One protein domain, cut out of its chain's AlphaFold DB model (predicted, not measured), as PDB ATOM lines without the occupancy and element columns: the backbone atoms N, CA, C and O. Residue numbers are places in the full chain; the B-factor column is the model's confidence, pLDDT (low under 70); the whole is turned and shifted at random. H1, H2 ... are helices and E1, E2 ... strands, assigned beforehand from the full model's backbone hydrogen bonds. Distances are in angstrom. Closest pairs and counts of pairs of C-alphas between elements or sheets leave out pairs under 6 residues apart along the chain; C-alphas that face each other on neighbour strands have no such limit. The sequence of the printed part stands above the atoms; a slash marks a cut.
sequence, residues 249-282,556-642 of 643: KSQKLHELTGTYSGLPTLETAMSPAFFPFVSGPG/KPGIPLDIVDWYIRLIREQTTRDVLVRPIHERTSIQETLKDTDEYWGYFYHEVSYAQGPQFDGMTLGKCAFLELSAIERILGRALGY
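This is residues 249 to 282 and 556 to 642 of the 643 residues of an uncharacterized protein of Fusarium culmorum (UniProt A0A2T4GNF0). Two long helices, H3 and H7, meet nearly at right angles, the last part of H7 on the middle of H3, and short H5 packs on both at the inside of this corner. H4 folds back from one end of H3 as a helical hairpin, H1 is by the other end, H2 is by the end of H7, and H6, whose centre is the farthest from the mean of the C-alphas at 22.5 A, is off to the side of the start of H7. The printed part has 121 residues, in the order H1 H2 E1 H3 H4 H5 H6 H7, and is mostly helix. It is compact, with a radius of gyration of the C-alphas of 15.6 A and spans of 43 by 36 by 22 A.

H3, residues 561 to 580, is 28.5 A long, from C-alpha 561 at (-24.566, -13.980, -48.353). H7, residues 621 to 640, is 28.1 A long and ends at C-alpha 640, (-43.276, -22.217, -45.666). H4, residues 584 to 595, is 16.4 A long. The short elements are H1, residues 251 to 256, H2, 266 to 270, strand E1, 277 to 279, H5, 604 to 608, and H6, 614 to 617.

H3 is the hub. Its residues 570 to 575 touch H7, about perpendicular at 75 degrees; the closest C-alphas, of Gln 574 and Ala 639, are 5.8 A apart. H5 touches H3, at Phe 604 and Thr 575, 6.4 A between C-alphas, and H7, at Val 608 and Ala 631, 5.4 A. H3 and H4, a hairpin, only just touch, with 3 pairs of C-alphas within 8 A, the closest Val 579 and Arg 587 at 6.1 A; they run opposite ways at a shallow tilt of 34 degrees, only just short of steep. H1 and H3 only just touch, also with 3 pairs, the closest C-alphas being Leu 253 and Ile 563 at 5.7 A. H2 touches H7, C-alphas 266 and 640 being closest at 5.6 A. E1 pairs with no named strand; its closest C-alpha to H7 is Ser 279, 5.6 A from Ala 625. H6 touches no helix. Every O i to N i+4 pair is within hydrogen-bond range in H1, H2, H3, H5 and H7, and 7 of 8 in H4; H6 is too short for one.

The C-alphas of Tyr 260 and Pro 614 are the farthest apart, 48.2 A. Residues 283 to 555 are not printed, and C-alphas 282 and 556 are 11.4 A apart across this cut. Of the links printed whole, none is long. Mean pLDDT of the printed part is 93.7; residue 642 alone is under 70.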
ATOM      1  N   LYS A 249     -28.604  -7.355 -41.166       84.19
ATOM      2  CA  LYS A 249     -29.312  -7.964 -42.308       84.19
ATOM      3  C   LYS A 249     -29.136  -7.080 -43.547       84.19
ATOM      4  O   LYS A 249     -29.265  -5.858 -43.451       84.19
ATOM      5  N   SER A 250     -28.917  -7.676 -44.717       92.44
ATOM      6  CA  SER A 250     -29.021  -6.934 -45.975       92.44
ATOM      7  C   SER A 250     -30.449  -6.412 -46.164       92.44
ATOM      8  O   SER A 250     -31.412  -7.045 -45.722       92.44
ATOM      9  N   GLN A 251     -30.605  -5.289 -46.875       93.44
ATOM     10  CA  GLN A 251     -31.923  -4.753 -47.245       93.44
ATOM     11  C   GLN A 251     -32.808  -5.841 -47.874       93.44
ATOM     12  O   GLN A 251     -33.978  -5.966 -47.540       93.44
ATOM     13  N   LYS A 252     -32.222  -6.698 -48.711       93.94
ATOM     14  CA  LYS A 252     -32.937  -7.759 -49.416       93.94
ATOM     15  C   LYS A 252     -33.347  -8.937 -48.517       93.94
ATOM     16  O   LYS A 252     -34.374  -9.560 -48.766       93.94
ATOM     17  N   LEU A 253     -32.604  -9.227 -47.444       94.38
ATOM     18  CA  LEU A 253     -33.068 -10.152 -46.401       94.38
ATOM     19  C   LEU A 253     -34.153  -9.506 -45.521       94.38
ATOM     20  O   LEU A 253     -35.064 -10.198 -45.069       94.38
ATOM     21  N   HIS A 254     -34.085  -8.193 -45.292       93.62
ATOM     22  CA  HIS A 254     -35.150  -7.445 -44.619       93.62
ATOM     23  C   HIS A 254     -36.441  -7.419 -45.456       93.62
ATOM     24  O   HIS A 254     -37.514  -7.604 -44.902       93.62
ATOM     25  N   GLU A 255     -36.357  -7.256 -46.778       94.38
ATOM     26  CA  GLU A 255     -37.496  -7.379 -47.701       94.38
ATOM     27  C   GLU A 255     -38.102  -8.793 -47.656       94.38
ATOM     28  O   GLU A 255     -39.310  -8.936 -47.494       94.38
ATOM     29  N   LEU A 256     -37.267  -9.840 -47.705       93.69
ATOM     30  CA  LEU A 256     -37.714 -11.240 -47.665       93.69
ATOM     31  C   LEU A 256     -38.342 -11.658 -46.321       93.69
ATOM     32  O   LEU A 256     -39.244 -12.487 -46.299       93.69
ATOM     33  N   THR A 257     -37.858 -11.111 -45.201       92.44
ATOM     34  CA  THR A 257     -38.333 -11.447 -43.839       92.44
ATOM     35  C   THR A 257     -39.214 -10.360 -43.212       92.44
ATOM     36  O   THR A 257     -39.531 -10.432 -42.029       92.44
ATOM     37  N   GLY A 258     -39.625  -9.358 -43.995       87.94
ATOM     38  CA  GLY A 258     -40.435  -8.210 -43.566       87.94
ATOM     39  C   GLY A 258     -41.943  -8.475 -43.523       87.94
ATOM     40  O   GLY A 258     -42.731  -7.543 -43.674       87.94
ATOM     41  N   THR A 259     -42.355  -9.733 -43.369       87.88
ATOM     42  CA  THR A 259     -43.761 -10.143 -43.256       87.88
ATOM     43  C   THR A 259     -44.217 -10.154 -41.795       87.88
ATOM     44  O   THR A 259     -43.402 -10.172 -40.873       87.88
ATOM     45  N   TYR A 260     -45.533 -10.197 -41.561       82.69
ATOM     46  CA  TYR A 260     -46.100 -10.231 -40.204       82.69
ATOM     47  C   TYR A 260     -45.662 -11.461 -39.381       82.69
ATOM     48  O   TYR A 260     -45.503 -11.363 -38.168       82.69
ATOM     49  N   SER A 261     -45.425 -12.609 -40.030       84.00
ATOM     50  CA  SER A 261     -44.915 -13.834 -39.393       84.00
ATOM     51  C   SER A 261     -43.382 -13.930 -39.360       84.00
ATOM     52  O   SER A 261     -42.842 -14.882 -38.799       84.00
ATOM     53  N   GLY A 262     -42.663 -12.990 -39.985       84.38
ATOM     54  CA  GLY A 262     -41.214 -13.066 -40.209       84.38
ATOM     55  C   GLY A 262     -40.775 -14.076 -41.283       84.38
ATOM     56  O   GLY A 262     -39.577 -14.192 -41.551       84.38
ATOM     57  N   LEU A 263     -41.722 -14.793 -41.906       90.38
ATOM     58  CA  LEU A 263     -41.496 -15.776 -42.969       90.38
ATOM     59  C   LEU A 263     -42.190 -15.351 -44.281       90.38
ATOM     60  O   LEU A 263     -43.334 -14.892 -44.243       90.38
ATOM     61  N   PRO A 264     -41.537 -15.492 -45.449       94.31
ATOM     62  CA  PRO A 264     -42.156 -15.228 -46.748       94.31
ATOM     63  C   PRO A 264     -43.133 -16.335 -47.164       94.31
ATOM     64  O   PRO A 264     -43.011 -17.483 -46.735       94.31
ATOM     65  N   THR A 265     -44.033 -16.021 -48.099       93.94
ATOM     66  CA  THR A 265     -44.785 -17.053 -48.831       93.94
ATOM     67  C   THR A 265     -43.844 -17.892 -49.700       93.94
ATOM     68  O   THR A 265     -42.796 -17.411 -50.152       93.94
ATOM     69  N   LEU A 266     -44.226 -19.141 -49.991       95.06
ATOM     70  CA  LEU A 266     -43.442 -20.033 -50.855       95.06
ATOM     71  C   LEU A 266     -43.160 -19.411 -52.235       95.06
ATOM     72  O   LEU A 266     -42.036 -19.493 -52.721       95.06
ATOM     73  N   GLU A 267     -44.147 -18.739 -52.834       95.00
ATOM     74  CA  GLU A 267     -44.002 -18.031 -54.113       95.00
ATOM     75  C   GLU A 267     -42.917 -16.944 -54.044       95.00
ATOM     76  O   GLU A 267     -42.037 -16.873 -54.905       95.00
ATOM     77  N   THR A 268     -42.918 -16.142 -52.974       95.25
ATOM     78  CA  THR A 268     -41.920 -15.083 -52.766       95.25
ATOM     79  C   THR A 268     -40.524 -15.684 -52.584       95.25
ATOM     80  O   THR A 268     -39.563 -15.210 -53.198       95.25
ATOM     81  N   ALA A 269     -40.406 -16.766 -51.810       95.38
ATOM     82  CA  ALA A 269     -39.142 -17.458 -51.569       95.38
ATOM     83  C   ALA A 269     -38.590 -18.186 -52.813       95.38
ATOM     84  O   ALA A 269     -37.374 -18.213 -53.015       95.38
ATOM     85  N   MET A 270     -39.449 -18.759 -53.656       95.50
ATOM     86  CA  MET A 270     -39.047 -19.420 -54.907       95.50
ATOM     87  C   MET A 270     -38.859 -18.433 -56.071       95.50
ATOM     88  O   MET A 270     -38.301 -18.799 -57.106       95.50
ATOM     89  N   SER A 271     -39.276 -17.172 -55.913       95.69
ATOM     90  CA  SER A 271     -39.156 -16.156 -56.960       95.69
ATOM     91  C   SER A 271     -37.698 -15.951 -57.422       95.69
ATOM     92  O   SER A 271     -36.764 -15.962 -56.608       95.69
ATOM     93  N   PRO A 272     -37.458 -15.651 -58.717       94.44
ATOM     94  CA  PRO A 272     -36.117 -15.348 -59.222       94.44
ATOM     95  C   PRO A 272     -35.438 -14.148 -58.543       94.44
ATOM     96  O   PRO A 272     -34.218 -14.005 -58.666       94.44
ATOM     97  N   ALA A 273     -36.190 -13.299 -57.837       94.50
ATOM     98  CA  ALA A 273     -35.641 -12.208 -57.047       94.50
ATOM     99  C   ALA A 273     -34.863 -12.731 -55.830       94.50
ATOM    100  O   ALA A 273     -33.710 -12.331 -55.649       94.50
ATOM    101  N   PHE A 274     -35.451 -13.619 -55.025       95.81
ATOM    102  CA  PHE A 274     -34.895 -14.029 -53.728       95.81
ATOM    103  C   PHE A 274     -34.187 -15.387 -53.739       95.81
ATOM    104  O   PHE A 274     -33.207 -15.543 -53.012       95.81
ATOM    105  N   PHE A 275     -34.604 -16.329 -54.595       97.06
ATOM    106  CA  PHE A 275     -34.059 -17.689 -54.601       97.06
ATOM    107  C   PHE A 275     -32.528 -17.707 -54.844       97.06
ATOM    108  O   PHE A 275     -32.066 -17.227 -55.891       97.06
ATOM    109  N   PRO A 276     -31.717 -18.245 -53.905       96.50
ATOM    110  CA  PRO A 276     -30.270 -18.021 -53.871       96.50
ATOM    111  C   PRO A 276     -29.440 -19.071 -54.619       96.50
ATOM    112  O   PRO A 276     -28.219 -18.919 -54.699       96.50
ATOM    113  N   PHE A 277     -30.059 -20.131 -55.144       96.44
ATOM    114  CA  PHE A 277     -29.364 -21.268 -55.753       96.44
ATOM    115  C   PHE A 277     -29.560 -21.314 -57.275       96.44
ATOM    116  O   PHE A 277     -30.573 -20.865 -57.806       96.44
ATOM    117  N   VAL A 278     -28.574 -21.863 -57.985       94.62
ATOM    118  CA  VAL A 278     -28.607 -22.145 -59.430       94.62
ATOM    119  C   VAL A 278     -27.837 -23.431 -59.723       94.62
ATOM    120  O   VAL A 278     -26.941 -23.788 -58.961       94.62
ATOM    121  N   SER A 279     -28.112 -24.092 -60.852       93.38
ATOM    122  CA  SER A 279     -27.172 -25.078 -61.408       93.38
ATOM    123  C   SER A 279     -25.846 -24.376 -61.724       93.38
ATOM    124  O   SER A 279     -25.818 -23.420 -62.502       93.38
ATOM    125  N   GLY A 280     -24.750 -24.828 -61.111       86.50
ATOM    126  CA  GLY A 280     -23.408 -24.305 -61.366       86.50
ATOM    127  C   GLY A 280     -23.021 -24.461 -62.841       86.50
ATOM    128  O   GLY A 280     -22.814 -23.439 -63.507       86.50
ATOM    129  N   PRO A 281     -23.014 -25.693 -63.389       83.81
ATOM    130  CA  PRO A 281     -22.716 -25.951 -64.799       83.81
ATOM    131  C   PRO A 281     -23.697 -25.247 -65.746       83.81
ATOM    132  O   PRO A 281     -23.267 -24.562 -66.673       83.81
ATOM    133  N   GLY A 282     -25.002 -25.305 -65.447       78.06
ATOM    134  CA  GLY A 282     -26.061 -24.664 -66.238       78.06
ATOM    135  C   GLY A 282     -26.032 -23.127 -66.244       78.06
ATOM    136  O   GLY A 282     -26.766 -22.509 -67.008       78.06
ATOM    137  N   LYS A 556     -26.134 -18.306 -56.470       93.50
ATOM    138  CA  LYS A 556     -26.515 -17.361 -57.522       93.50
ATOM    139  C   LYS A 556     -25.712 -16.051 -57.402       93.50
ATOM    140  O   LYS A 556     -25.720 -15.435 -56.331       93.50
ATOM    141  N   PRO A 557     -25.040 -15.585 -58.473       89.88
ATOM    142  CA  PRO A 557     -24.350 -14.295 -58.470       89.88
ATOM    143  C   PRO A 557     -25.284 -13.135 -58.097       89.88
ATOM    144  O   PRO A 557     -26.457 -13.129 -58.461       89.88
ATOM    145  N   GLY A 558     -24.760 -12.149 -57.366       89.75
ATOM    146  CA  GLY A 558     -25.514 -10.961 -56.944       89.75
ATOM    147  C   GLY A 558     -26.477 -11.160 -55.765       89.75
ATOM    148  O   GLY A 558     -27.017 -10.173 -55.272       89.75
ATOM    149  N   ILE A 559     -26.680 -12.385 -55.263       92.62
ATOM    150  CA  ILE A 559     -27.469 -12.615 -54.041       92.62
ATOM    151  C   ILE A 559     -26.595 -12.394 -52.788       92.62
ATOM    152  O   ILE A 559     -25.515 -12.998 -52.699       92.62
ATOM    153  N   PRO A 560     -27.017 -11.541 -51.829       93.88
ATOM    154  CA  PRO A 560     -26.356 -11.358 -50.534       93.88
ATOM    155  C   PRO A 560     -26.129 -12.668 -49.762       93.88
ATOM    156  O   PRO A 560     -26.914 -13.608 -49.863       93.88
ATOM    157  N   LEU A 561     -25.022 -12.747 -49.018       93.31
ATOM    158  CA  LEU A 561     -24.566 -13.980 -48.353       93.31
ATOM    159  C   LEU A 561     -25.464 -14.413 -47.186       93.31
ATOM    160  O   LEU A 561     -25.658 -15.606 -46.976       93.31
ATOM    161  N   ASP A 562     -26.029 -13.445 -46.475       93.56
ATOM    162  CA  ASP A 562     -26.998 -13.606 -45.390       93.56
ATOM    163  C   ASP A 562     -28.316 -14.237 -45.863       93.56
ATOM    164  O   ASP A 562     -28.912 -15.027 -45.135       93.56
ATOM    165  N   ILE A 563     -28.732 -13.977 -47.109       95.50
ATOM    166  CA  ILE A 563     -29.861 -14.695 -47.720       95.50
ATOM    167  C   ILE A 563     -29.497 -16.166 -47.930       95.50
ATOM    168  O   ILE A 563     -30.279 -17.040 -47.576       95.50
ATOM    169  N   VAL A 564     -28.308 -16.468 -48.465       96.12
ATOM    170  CA  VAL A 564     -27.880 -17.862 -48.689       96.12
ATOM    171  C   VAL A 564     -27.871 -18.649 -47.372       96.12
ATOM    172  O   VAL A 564     -28.382 -19.765 -47.331       96.12
ATOM    173  N   ASP A 565     -27.346 -18.052 -46.299       94.62
ATOM    174  CA  ASP A 565     -27.347 -18.642 -44.955       94.62
ATOM    175  C   ASP A 565     -28.772 -18.841 -44.403       94.62
ATOM    176  O   ASP A 565     -29.091 -19.923 -43.913       94.62
ATOM    177  N   TRP A 566     -29.673 -17.864 -44.583       95.75
ATOM    178  CA  TRP A 566     -31.081 -17.982 -44.182       95.75
ATOM    179  C   TRP A 566     -31.798 -19.165 -44.859       95.75
ATOM    180  O   TRP A 566     -32.469 -19.937 -44.172       95.75
ATOM    181  N   TYR A 567     -31.613 -19.375 -46.171       97.81
ATOM    182  CA  TYR A 567     -32.196 -20.543 -46.857       97.81
ATOM    183  C   TYR A 567     -31.586 -21.863 -46.363       97.81
ATOM    184  O   TYR A 567     -32.325 -22.826 -46.162       97.81
ATOM    185  N   ILE A 568     -30.268 -21.929 -46.138       97.75
ATOM    186  CA  ILE A 568     -29.605 -23.142 -45.623       97.75
ATOM    187  C   ILE A 568     -30.099 -23.472 -44.211       97.75
ATOM    188  O   ILE A 568     -30.430 -24.621 -43.926       97.75
ATOM    189  N   ARG A 569     -30.240 -22.462 -43.346       96.38
ATOM    190  CA  ARG A 569     -30.811 -22.591 -42.001       96.38
ATOM    191  C   ARG A 569     -32.252 -23.096 -42.037       96.38
ATOM    192  O   ARG A 569     -32.559 -24.038 -41.313       96.38
ATOM    193  N   LEU A 570     -33.099 -22.553 -42.914       96.56
ATOM    194  CA  LEU A 570     -34.481 -23.010 -43.096       96.56
ATOM    195  C   LEU A 570     -34.550 -24.468 -43.593       96.56
ATOM    196  O   LEU A 570     -35.354 -25.257 -43.094       96.56
ATOM    197  N   ILE A 571     -33.664 -24.849 -44.522       98.06
ATOM    198  CA  ILE A 571     -33.520 -26.224 -45.027       98.06
ATOM    199  C   ILE A 571     -33.068 -27.184 -43.914       98.06
ATOM    200  O   ILE A 571     -33.669 -28.247 -43.736       98.06
ATOM    201  N   ARG A 572     -32.054 -26.804 -43.127       97.81
ATOM    202  CA  ARG A 572     -31.570 -27.579 -41.974       97.81
ATOM    203  C   ARG A 572     -32.657 -27.757 -40.922       97.81
ATOM    204  O   ARG A 572     -32.878 -28.875 -40.465       97.81
ATOM    205  N   GLU A 573     -33.340 -26.680 -40.539       95.94
ATOM    206  CA  GLU A 573     -34.410 -26.725 -39.540       95.94
ATOM    207  C   GLU A 573     -35.544 -27.653 -39.984       95.94
ATOM    208  O   GLU A 573     -35.966 -28.511 -39.208       95.94
ATOM    209  N   GLN A 574     -36.007 -27.540 -41.233       97.12
ATOM    210  CA  GLN A 574     -37.108 -28.370 -41.713       97.12
ATOM    211  C   GLN A 574     -36.709 -29.839 -41.880       97.12
ATOM    212  O   GLN A 574     -37.403 -30.708 -41.360       97.12
ATOM    213  N   THR A 575     -35.567 -30.136 -42.509       97.31
ATOM    214  CA  THR A 575     -35.090 -31.528 -42.626       97.31
ATOM    215  C   THR A 575     -34.820 -32.167 -41.258       97.31
ATOM    216  O   THR A 575     -35.022 -33.368 -41.093       97.31
ATOM    217  N   THR A 576     -34.441 -31.378 -40.245       96.56
ATOM    218  CA  THR A 576     -34.315 -31.852 -38.857       96.56
ATOM    219  C   THR A 576     -35.675 -32.189 -38.240       96.56
ATOM    220  O   THR A 576     -35.804 -33.253 -37.636       96.56
ATOM    221  N   ARG A 577     -36.714 -31.357 -38.436       95.88
ATOM    222  CA  ARG A 577     -38.098 -31.695 -38.034       95.88
ATOM    223  C   ARG A 577     -38.546 -33.005 -38.694       95.88
ATOM    224  O   ARG A 577     -38.998 -33.913 -37.999       95.88
ATOM    225  N   ASP A 578     -38.340 -33.123 -40.007       94.88
ATOM    226  CA  ASP A 578     -38.765 -34.269 -40.824       94.88
ATOM    227  C   ASP A 578     -38.074 -35.596 -40.437       94.88
ATOM    228  O   ASP A 578     -38.635 -36.671 -40.653       94.88
ATOM    229  N   VAL A 579     -36.866 -35.549 -39.859       95.25
ATOM    230  CA  VAL A 579     -36.156 -36.733 -39.334       95.25
ATOM    231  C   VAL A 579     -36.521 -37.026 -37.876       95.25
ATOM    232  O   VAL A 579     -36.654 -38.193 -37.508       95.25
ATOM    233  N   LEU A 580     -36.746 -36.008 -37.036       94.69
ATOM    234  CA  LEU A 580     -37.088 -36.212 -35.621       94.69
ATOM    235  C   LEU A 580     -38.411 -36.966 -35.410       94.69
ATOM    236  O   LEU A 580     -38.504 -37.745 -34.456       94.69
ATOM    237  N   VAL A 581     -39.385 -36.776 -36.310       95.19
ATOM    238  CA  VAL A 581     -40.709 -37.434 -36.281       95.19
ATOM    239  C   VAL A 581     -40.723 -38.878 -36.810       95.19
ATOM    240  O   VAL A 581     -41.756 -39.540 -36.721       95.19
ATOM    241  N   ARG A 582     -39.610 -39.388 -37.359       94.12
ATOM    242  CA  ARG A 582     -39.534 -40.761 -37.889       94.12
ATOM    243  C   ARG A 582     -39.512 -41.825 -36.781       94.12
ATOM    244  O   ARG A 582     -39.079 -41.535 -35.660       94.12
ATOM    245  N   PRO A 583     -39.910 -43.077 -37.091       96.50
ATOM    246  CA  PRO A 583     -39.690 -44.224 -36.213       96.50
ATOM    247  C   PRO A 583     -38.235 -44.311 -35.741       96.50
ATOM    248  O   PRO A 583     -37.308 -44.020 -36.495       96.50
ATOM    249  N   ILE A 584     -38.025 -44.749 -34.494       94.00
ATOM    250  CA  ILE A 584     -36.703 -44.711 -33.844       94.00
ATOM    251  C   ILE A 584     -35.630 -45.447 -34.666       94.00
ATOM    252  O   ILE A 584     -34.514 -44.954 -34.757       94.00
ATOM    253  N   HIS A 585     -35.960 -46.575 -35.302       92.25
ATOM    254  CA  HIS A 585     -34.998 -47.354 -36.089       92.25
ATOM    255  C   HIS A 585     -34.520 -46.618 -37.357       92.25
ATOM    256  O   HIS A 585     -33.315 -46.544 -37.587       92.25
ATOM    257  N   GLU A 586     -35.430 -46.010 -38.131       91.31
ATOM    258  CA  GLU A 586     -35.064 -45.128 -39.251       91.31
ATOM    259  C   GLU A 586     -34.233 -43.947 -38.750       91.31
ATOM    260  O   GLU A 586     -33.150 -43.665 -39.264       91.31
ATOM    261  N   ARG A 587     -34.737 -43.264 -37.715       93.69
ATOM    262  CA  ARG A 587     -34.132 -42.042 -37.189       93.69
ATOM    263  C   ARG A 587     -32.707 -42.280 -36.698       93.69
ATOM    264  O   ARG A 587     -31.840 -41.480 -37.027       93.69
ATOM    265  N   THR A 588     -32.454 -43.364 -35.963       92.88
ATOM    266  CA  THR A 588     -31.108 -43.714 -35.484       92.88
ATOM    267  C   THR A 588     -30.147 -43.933 -36.649       92.88
ATOM    268  O   THR A 588     -29.077 -43.335 -36.640       92.88
ATOM    269  N   SER A 589     -30.536 -44.691 -37.683       91.69
ATOM    270  CA  SER A 589     -29.667 -44.918 -38.848       91.69
ATOM    271  C   SER A 589     -29.344 -43.613 -39.587       91.69
ATOM    272  O   SER A 589     -28.184 -43.359 -39.896       91.69
ATOM    273  N   ILE A 590     -30.337 -42.742 -39.800       93.00
ATOM    274  CA  ILE A 590     -30.134 -41.434 -40.444       93.00
ATOM    275  C   ILE A 590     -29.230 -40.528 -39.582       93.00
ATOM    276  O   ILE A 590     -28.356 -39.841 -40.109       93.00
ATOM    277  N   GLN A 591     -29.412 -40.548 -38.257       93.75
ATOM    278  CA  GLN A 591     -28.590 -39.809 -37.291       93.75
ATOM    279  C   GLN A 591     -27.173 -40.374 -37.141       93.75
ATOM    280  O   GLN A 591     -26.282 -39.646 -36.715       93.75
ATOM    281  N   GLU A 592     -26.939 -41.642 -37.467       91.88
ATOM    282  CA  GLU A 592     -25.599 -42.223 -37.550       91.88
ATOM    283  C   GLU A 592     -24.877 -41.742 -38.807       91.88
ATOM    284  O   GLU A 592     -23.803 -41.165 -38.671       91.88
ATOM    285  N   THR A 593     -25.513 -41.815 -39.982       90.31
ATOM    286  CA  THR A 593     -24.951 -41.268 -41.231       90.31
ATOM    287  C   THR A 593     -24.581 -39.781 -41.117       90.31
ATOM    288  O   THR A 593     -23.614 -39.348 -41.740       90.31
ATOM    289  N   LEU A 594     -25.312 -38.990 -40.315       92.00
ATOM    290  CA  LEU A 594     -24.983 -37.576 -40.097       92.00
ATOM    291  C   LEU A 594     -23.689 -37.371 -39.282       92.00
ATOM    292  O   LEU A 594     -22.966 -36.416 -39.548       92.00
ATOM    293  N   LYS A 595     -23.361 -38.253 -38.324       91.31
ATOM    294  CA  LYS A 595     -22.128 -38.143 -37.509       91.31
ATOM    295  C   LYS A 595     -20.859 -38.298 -38.350       91.31
ATOM    296  O   LYS A 595     -19.823 -37.746 -37.993       91.31
ATOM    297  N   ASP A 596     -20.961 -39.024 -39.460       89.00
ATOM    298  CA  ASP A 596     -19.874 -39.245 -40.414       89.00
ATOM    299  C   ASP A 596     -19.731 -38.086 -41.429       89.00
ATOM    300  O   ASP A 596     -18.955 -38.183 -42.386       89.00
ATOM    301  N   THR A 597     -20.486 -36.984 -41.274       91.62
ATOM    302  CA  THR A 597     -20.479 -35.850 -42.210       91.62
ATOM    303  C   THR A 597     -20.876 -34.503 -41.565       91.62
ATOM    304  O   THR A 597     -20.665 -34.304 -40.374       91.62
ATOM    305  N   ASP A 598     -21.327 -33.523 -42.358       93.06
ATOM    306  CA  ASP A 598     -21.527 -32.123 -41.948       93.06
ATOM    307  C   ASP A 598     -23.020 -31.752 -41.770       93.06
ATOM    308  O   ASP A 598     -23.848 -31.959 -42.659       93.06
ATOM    309  N   GLU A 599     -23.363 -31.158 -40.621       93.19
ATOM    310  CA  GLU A 599     -24.737 -30.792 -40.236       93.19
ATOM    311  C   GLU A 599     -25.216 -29.399 -40.687       93.19
ATOM    312  O   GLU A 599     -26.361 -29.024 -40.422       93.19
ATOM    313  N   TYR A 600     -24.397 -28.609 -41.386       96.06
ATOM    314  CA  TYR A 600     -24.727 -27.236 -41.794       96.06
ATOM    315  C   TYR A 600     -25.999 -27.154 -42.654       96.06
ATOM    316  O   TYR A 600     -26.798 -26.234 -42.480       96.06
ATOM    317  N   TRP A 601     -26.233 -28.154 -43.510       96.56
ATOM    318  CA  TRP A 601     -27.455 -28.312 -44.315       96.56
ATOM    319  C   TRP A 601     -28.509 -29.242 -43.680       96.56
ATOM    320  O   TRP A 601     -29.547 -29.506 -44.291       96.56
ATOM    321  N   GLY A 602     -28.261 -29.762 -42.474       95.75
ATOM    322  CA  GLY A 602     -29.068 -30.818 -41.864       95.75
ATOM    323  C   GLY A 602     -29.132 -32.072 -42.739       95.75
ATOM    324  O   GLY A 602     -28.170 -32.439 -43.413       95.75
ATOM    325  N   TYR A 603     -30.298 -32.711 -42.793       96.69
ATOM    326  CA  TYR A 603     -30.492 -33.983 -43.499       96.69
ATOM    327  C   TYR A 603     -30.814 -33.804 -44.996       96.69
ATOM    328  O   TYR A 603     -31.493 -34.633 -45.603       96.69
ATOM    329  N   PHE A 604     -30.318 -32.729 -45.621       96.94
ATOM    330  CA  PHE A 604     -30.506 -32.450 -47.051       96.94
ATOM    331  C   PHE A 604     -30.078 -33.624 -47.948       96.94
ATOM    332  O   PHE A 604     -30.806 -33.988 -48.868       96.94
ATOM    333  N   TYR A 605     -28.943 -34.269 -47.655       94.75
ATOM    334  CA  TYR A 605     -28.443 -35.423 -48.420       94.75
ATOM    335  C   TYR A 605     -29.440 -36.591 -48.458       94.75
ATOM    336  O   TYR A 605     -29.592 -37.244 -49.492       94.75
ATOM    337  N   HIS A 606     -30.142 -36.823 -47.346       94.44
ATOM    338  CA  HIS A 606     -31.150 -37.867 -47.210       94.44
ATOM    339  C   HIS A 606     -32.418 -37.514 -48.001       94.44
ATOM    340  O   HIS A 606     -32.993 -38.375 -48.657       94.44
ATOM    341  N   GLU A 607     -32.827 -36.242 -48.008       94.69
ATOM    342  CA  GLU A 607     -33.990 -35.775 -48.776       94.69
ATOM    343  C   GLU A 607     -33.750 -35.760 -50.299       94.69
ATOM    344  O   GLU A 607     -34.699 -35.943 -51.069       94.69
ATOM    345  N   VAL A 608     -32.502 -35.568 -50.750       96.06
ATOM    346  CA  VAL A 608     -32.113 -35.745 -52.165       96.06
ATOM    347  C   VAL A 608     -32.044 -37.229 -52.545       96.06
ATOM    348  O   VAL A 608     -32.405 -37.584 -53.667       96.06
ATOM    349  N   SER A 609     -31.619 -38.097 -51.617       93.75
ATOM    350  CA  SER A 609     -31.549 -39.557 -51.786       93.75
ATOM    351  C   SER A 609     -30.799 -39.990 -53.059       93.75
ATOM    352  O   SER A 609     -31.328 -40.718 -53.905       93.75
ATOM    353  N   TYR A 610     -29.550 -39.536 -53.205       93.88
ATOM    354  CA  TYR A 610     -28.692 -39.902 -54.334       93.88
ATOM    355  C   TYR A 610     -28.529 -41.424 -54.488       93.88
ATOM    356  O   TYR A 610     -28.344 -42.154 -53.509       93.88
ATOM    357  N   ALA A 611     -28.509 -41.881 -55.744       92.69
ATOM    358  CA  ALA A 611     -28.065 -43.227 -56.095       92.69
ATOM    359  C   ALA A 611     -26.623 -43.474 -55.614       92.69
ATOM    360  O   ALA A 611     -25.831 -42.538 -55.507       92.69
ATOM    361  N   GLN A 612     -26.285 -44.734 -55.338       88.81
ATOM    362  CA  GLN A 612     -25.038 -45.117 -54.669       88.81
ATOM    363  C   GLN A 612     -24.043 -45.805 -55.617       88.81
ATOM    364  O   GLN A 612     -24.420 -46.403 -56.629       88.81
ATOM    365  N   GLY A 613     -22.753 -45.738 -55.275       90.06
ATOM    366  CA  GLY A 613     -21.684 -46.416 -56.012       90.06
ATOM    367  C   GLY A 613     -21.582 -45.980 -57.488       90.06
ATOM    368  O   GLY A 613     -21.711 -44.791 -57.783       90.06
ATOM    369  N   PRO A 614     -21.368 -46.904 -58.448       92.38
ATOM    370  CA  PRO A 614     -21.198 -46.562 -59.866       92.38
ATOM    371  C   PRO A 614     -22.365 -45.782 -60.500       92.38
ATOM    372  O   PRO A 614     -22.153 -45.045 -61.462       92.38
ATOM    373  N   GLN A 615     -23.585 -45.900 -59.961       94.81
ATOM    374  CA  GLN A 615     -24.746 -45.140 -60.447       94.81
ATOM    375  C   GLN A 615     -24.634 -43.640 -60.134       94.81
ATOM    376  O   GLN A 615     -25.135 -42.817 -60.898       94.81
ATOM    377  N   PHE A 616     -23.940 -43.277 -59.049       95.69
ATOM    378  CA  PHE A 616     -23.594 -41.889 -58.749       95.69
ATOM    379  C   PHE A 616     -22.583 -41.344 -59.765       95.69
ATOM    380  O   PHE A 616     -22.775 -40.267 -60.320       95.69
ATOM    381  N   ASP A 617     -21.545 -42.124 -60.075       94.94
ATOM    382  CA  ASP A 617     -20.480 -41.734 -61.010       94.94
ATOM    383  C   ASP A 617     -20.977 -41.530 -62.445       94.94
ATOM    384  O   ASP A 617     -20.510 -40.614 -63.130       94.94
ATOM    385  N   GLY A 618     -21.949 -42.340 -62.873       95.44
ATOM    386  CA  GLY A 618     -22.652 -42.192 -64.147       95.44
ATOM    387  C   GLY A 618     -23.738 -41.109 -64.169       95.44
ATOM    388  O   GLY A 618     -24.231 -40.787 -65.249       95.44
ATOM    389  N   MET A 619     -24.120 -40.527 -63.025       96.94
ATOM    390  CA  MET A 619     -25.147 -39.482 -62.982       96.94
ATOM    391  C   MET A 619     -24.669 -38.223 -63.716       96.94
ATOM    392  O   MET A 619     -23.520 -37.799 -63.573       96.94
ATOM    393  N   THR A 620     -25.556 -37.606 -64.497       97.12
ATOM    394  CA  THR A 620     -25.254 -36.372 -65.231       97.12
ATOM    395  C   THR A 620     -25.383 -35.154 -64.316       97.12
ATOM    396  O   THR A 620     -26.185 -35.153 -63.378       97.12
ATOM    397  N   LEU A 621     -24.604 -34.095 -64.559       97.38
ATOM    398  CA  LEU A 621     -24.645 -32.889 -63.723       97.38
ATOM    399  C   LEU A 621     -26.010 -32.185 -63.802       97.38
ATOM    400  O   LEU A 621     -26.463 -31.635 -62.800       97.38
ATOM    401  N   GLY A 622     -26.683 -32.253 -64.953       96.81
ATOM    402  CA  GLY A 622     -28.059 -31.778 -65.128       96.81
ATOM    403  C   GLY A 622     -29.063 -32.569 -64.283       96.81
ATOM    404  O   GLY A 622     -29.817 -31.975 -63.508       96.81
ATOM    405  N   LYS A 623     -29.001 -33.911 -64.304       97.12
ATOM    406  CA  LYS A 623     -29.851 -34.753 -63.443       97.12
ATOM    407  C   LYS A 623     -29.564 -34.548 -61.952       97.12
ATOM    408  O   LYS A 623     -30.498 -34.544 -61.152       97.12
ATOM    409  N   CYS A 624     -28.302 -34.339 -61.589       97.31
ATOM    410  CA  CYS A 624     -27.879 -34.015 -60.229       97.31
ATOM    411  C   CYS A 624     -28.472 -32.674 -59.760       97.31
ATOM    412  O   CYS A 624     -29.118 -32.620 -58.717       97.31
ATOM    413  N   ALA A 625     -28.356 -31.617 -60.575       97.00
ATOM    414  CA  ALA A 625     -28.946 -30.308 -60.286       97.00
ATOM    415  C   ALA A 625     -30.479 -30.364 -60.179       97.00
ATOM    416  O   ALA A 625     -31.048 -29.708 -59.312       97.00
ATOM    417  N   PHE A 626     -31.144 -31.165 -61.019       96.94
ATOM    418  CA  PHE A 626     -32.584 -31.414 -60.914       96.94
ATOM    419  C   PHE A 626     -32.953 -32.031 -59.556       96.94
ATOM    420  O   PHE A 626     -33.835 -31.517 -58.876       96.94
ATOM    421  N   LEU A 627     -32.264 -33.098 -59.127       97.81
ATOM    422  CA  LEU A 627     -32.537 -33.752 -57.839       97.81
ATOM    423  C   LEU A 627     -32.297 -32.808 -56.648       97.81
ATOM    424  O   LEU A 627     -33.121 -32.747 -55.738       97.81
ATOM    425  N   GLU A 628     -31.207 -32.037 -56.683       97.94
ATOM    426  CA  GLU A 628     -30.860 -31.048 -55.657       97.94
ATOM    427  C   GLU A 628     -31.904 -29.920 -55.563       97.94
ATOM    428  O   GLU A 628     -32.386 -29.611 -54.472       97.94
ATOM    429  N   LEU A 629     -32.309 -29.330 -56.693       97.12
ATOM    430  CA  LEU A 629     -33.293 -28.240 -56.723       97.12
ATOM    431  C   LEU A 629     -34.707 -28.722 -56.361       97.12
ATOM    432  O   LEU A 629     -35.376 -28.068 -55.562       97.12
ATOM    433  N   SER A 630     -35.139 -29.891 -56.849       97.69
ATOM    434  CA  SER A 630     -36.427 -30.491 -56.469       97.69
ATOM    435  C   SER A 630     -36.463 -30.992 -55.019       97.69
ATOM    436  O   SER A 630     -37.544 -31.169 -54.458       97.69
ATOM    437  N   ALA A 631     -35.319 -31.238 -54.373       98.06
ATOM    438  CA  ALA A 631     -35.275 -31.427 -52.923       98.06
ATOM    439  C   ALA A 631     -35.481 -30.095 -52.191       98.06
ATOM    440  O   ALA A 631     -36.342 -30.020 -51.320       98.06
ATOM    441  N   ILE A 632     -34.770 -29.031 -52.586       98.12
ATOM    442  CA  ILE A 632     -34.934 -27.688 -52.002       98.12
ATOM    443  C   ILE A 632     -36.392 -27.216 -52.098       98.12
ATOM    444  O   ILE A 632     -36.954 -26.789 -51.093       98.12
ATOM    445  N   GLU A 633     -37.028 -27.355 -53.260       96.94
ATOM    446  CA  GLU A 633     -38.438 -27.005 -53.472       96.94
ATOM    447  C   GLU A 633     -39.381 -27.767 -52.523       96.94
ATOM    448  O   GLU A 633     -40.194 -27.150 -51.833       96.94
ATOM    449  N   ARG A 634     -39.230 -29.095 -52.402       97.38
ATOM    450  CA  ARG A 634     -40.040 -29.920 -51.483       97.38
ATOM    451  C   ARG A 634     -39.823 -29.568 -50.010       97.38
ATOM    452  O   ARG A 634     -40.774 -29.645 -49.234       97.38
ATOM    453  N   ILE A 635     -38.601 -29.204 -49.617       98.12
ATOM    454  CA  ILE A 635     -38.275 -28.794 -48.242       98.12
ATOM    455  C   ILE A 635     -38.892 -27.427 -47.942       98.12
ATOM    456  O   ILE A 635     -39.572 -27.273 -46.930       98.12
ATOM    457  N   LEU A 636     -38.712 -26.446 -48.833       97.12
ATOM    458  CA  LEU A 636     -39.279 -25.104 -48.678       97.12
ATOM    459  C   LEU A 636     -40.811 -25.129 -48.694       97.12
ATOM    460  O   LEU A 636     -41.429 -24.421 -47.903       97.12
ATOM    461  N   GLY A 637     -41.427 -25.997 -49.503       96.81
ATOM    462  CA  GLY A 637     -42.874 -26.221 -49.493       96.81
ATOM    463  C   GLY A 637     -43.408 -26.671 -48.129       96.81
ATOM    464  O   GLY A 637     -44.429 -26.158 -47.678       96.81
ATOM    465  N   ARG A 638     -42.685 -27.553 -47.420       96.12
ATOM    466  CA  ARG A 638     -43.023 -27.946 -46.037       96.12
ATOM    467  C   ARG A 638     -42.706 -26.856 -45.013       96.12
ATOM    468  O   ARG A 638     -43.462 -26.675 -44.066       96.12
ATOM    469  N   ALA A 639     -41.601 -26.135 -45.197       94.94
ATOM    470  CA  ALA A 639     -41.134 -25.115 -44.260       94.94
ATOM    471  C   ALA A 639     -41.971 -23.821 -44.287       94.94
ATOM    472  O   ALA A 639     -42.061 -23.136 -43.270       94.94
ATOM    473  N   LEU A 640     -42.555 -23.476 -45.442       94.38
ATOM    474  CA  LEU A 640     -43.276 -22.217 -45.666       94.38
ATOM    475  C   LEU A 640     -44.780 -22.389 -45.913       94.38
ATOM    476  O   LEU A 640     -45.503 -21.410 -45.763       94.38
ATOM    477  N   GLY A 641     -45.271 -23.597 -46.225       80.50
ATOM    478  CA  GLY A 641     -46.671 -23.890 -46.592       80.50
ATOM    479  C   GLY A 641     -47.741 -23.689 -45.504       80.50
ATOM    480  O   GLY A 641     -48.854 -24.187 -45.650       80.50
ATOM    481  N   TYR A 642     -47.407 -22.979 -44.425       65.25
ATOM    482  CA  TYR A 642     -48.301 -22.565 -43.340       65.25
ATOM    483  C   TYR A 642     -48.458 -21.026 -43.248       65.25
ATOM    484  O   TYR A 642     -49.019 -20.545 -42.263       65.25
TER     485      TYR A 642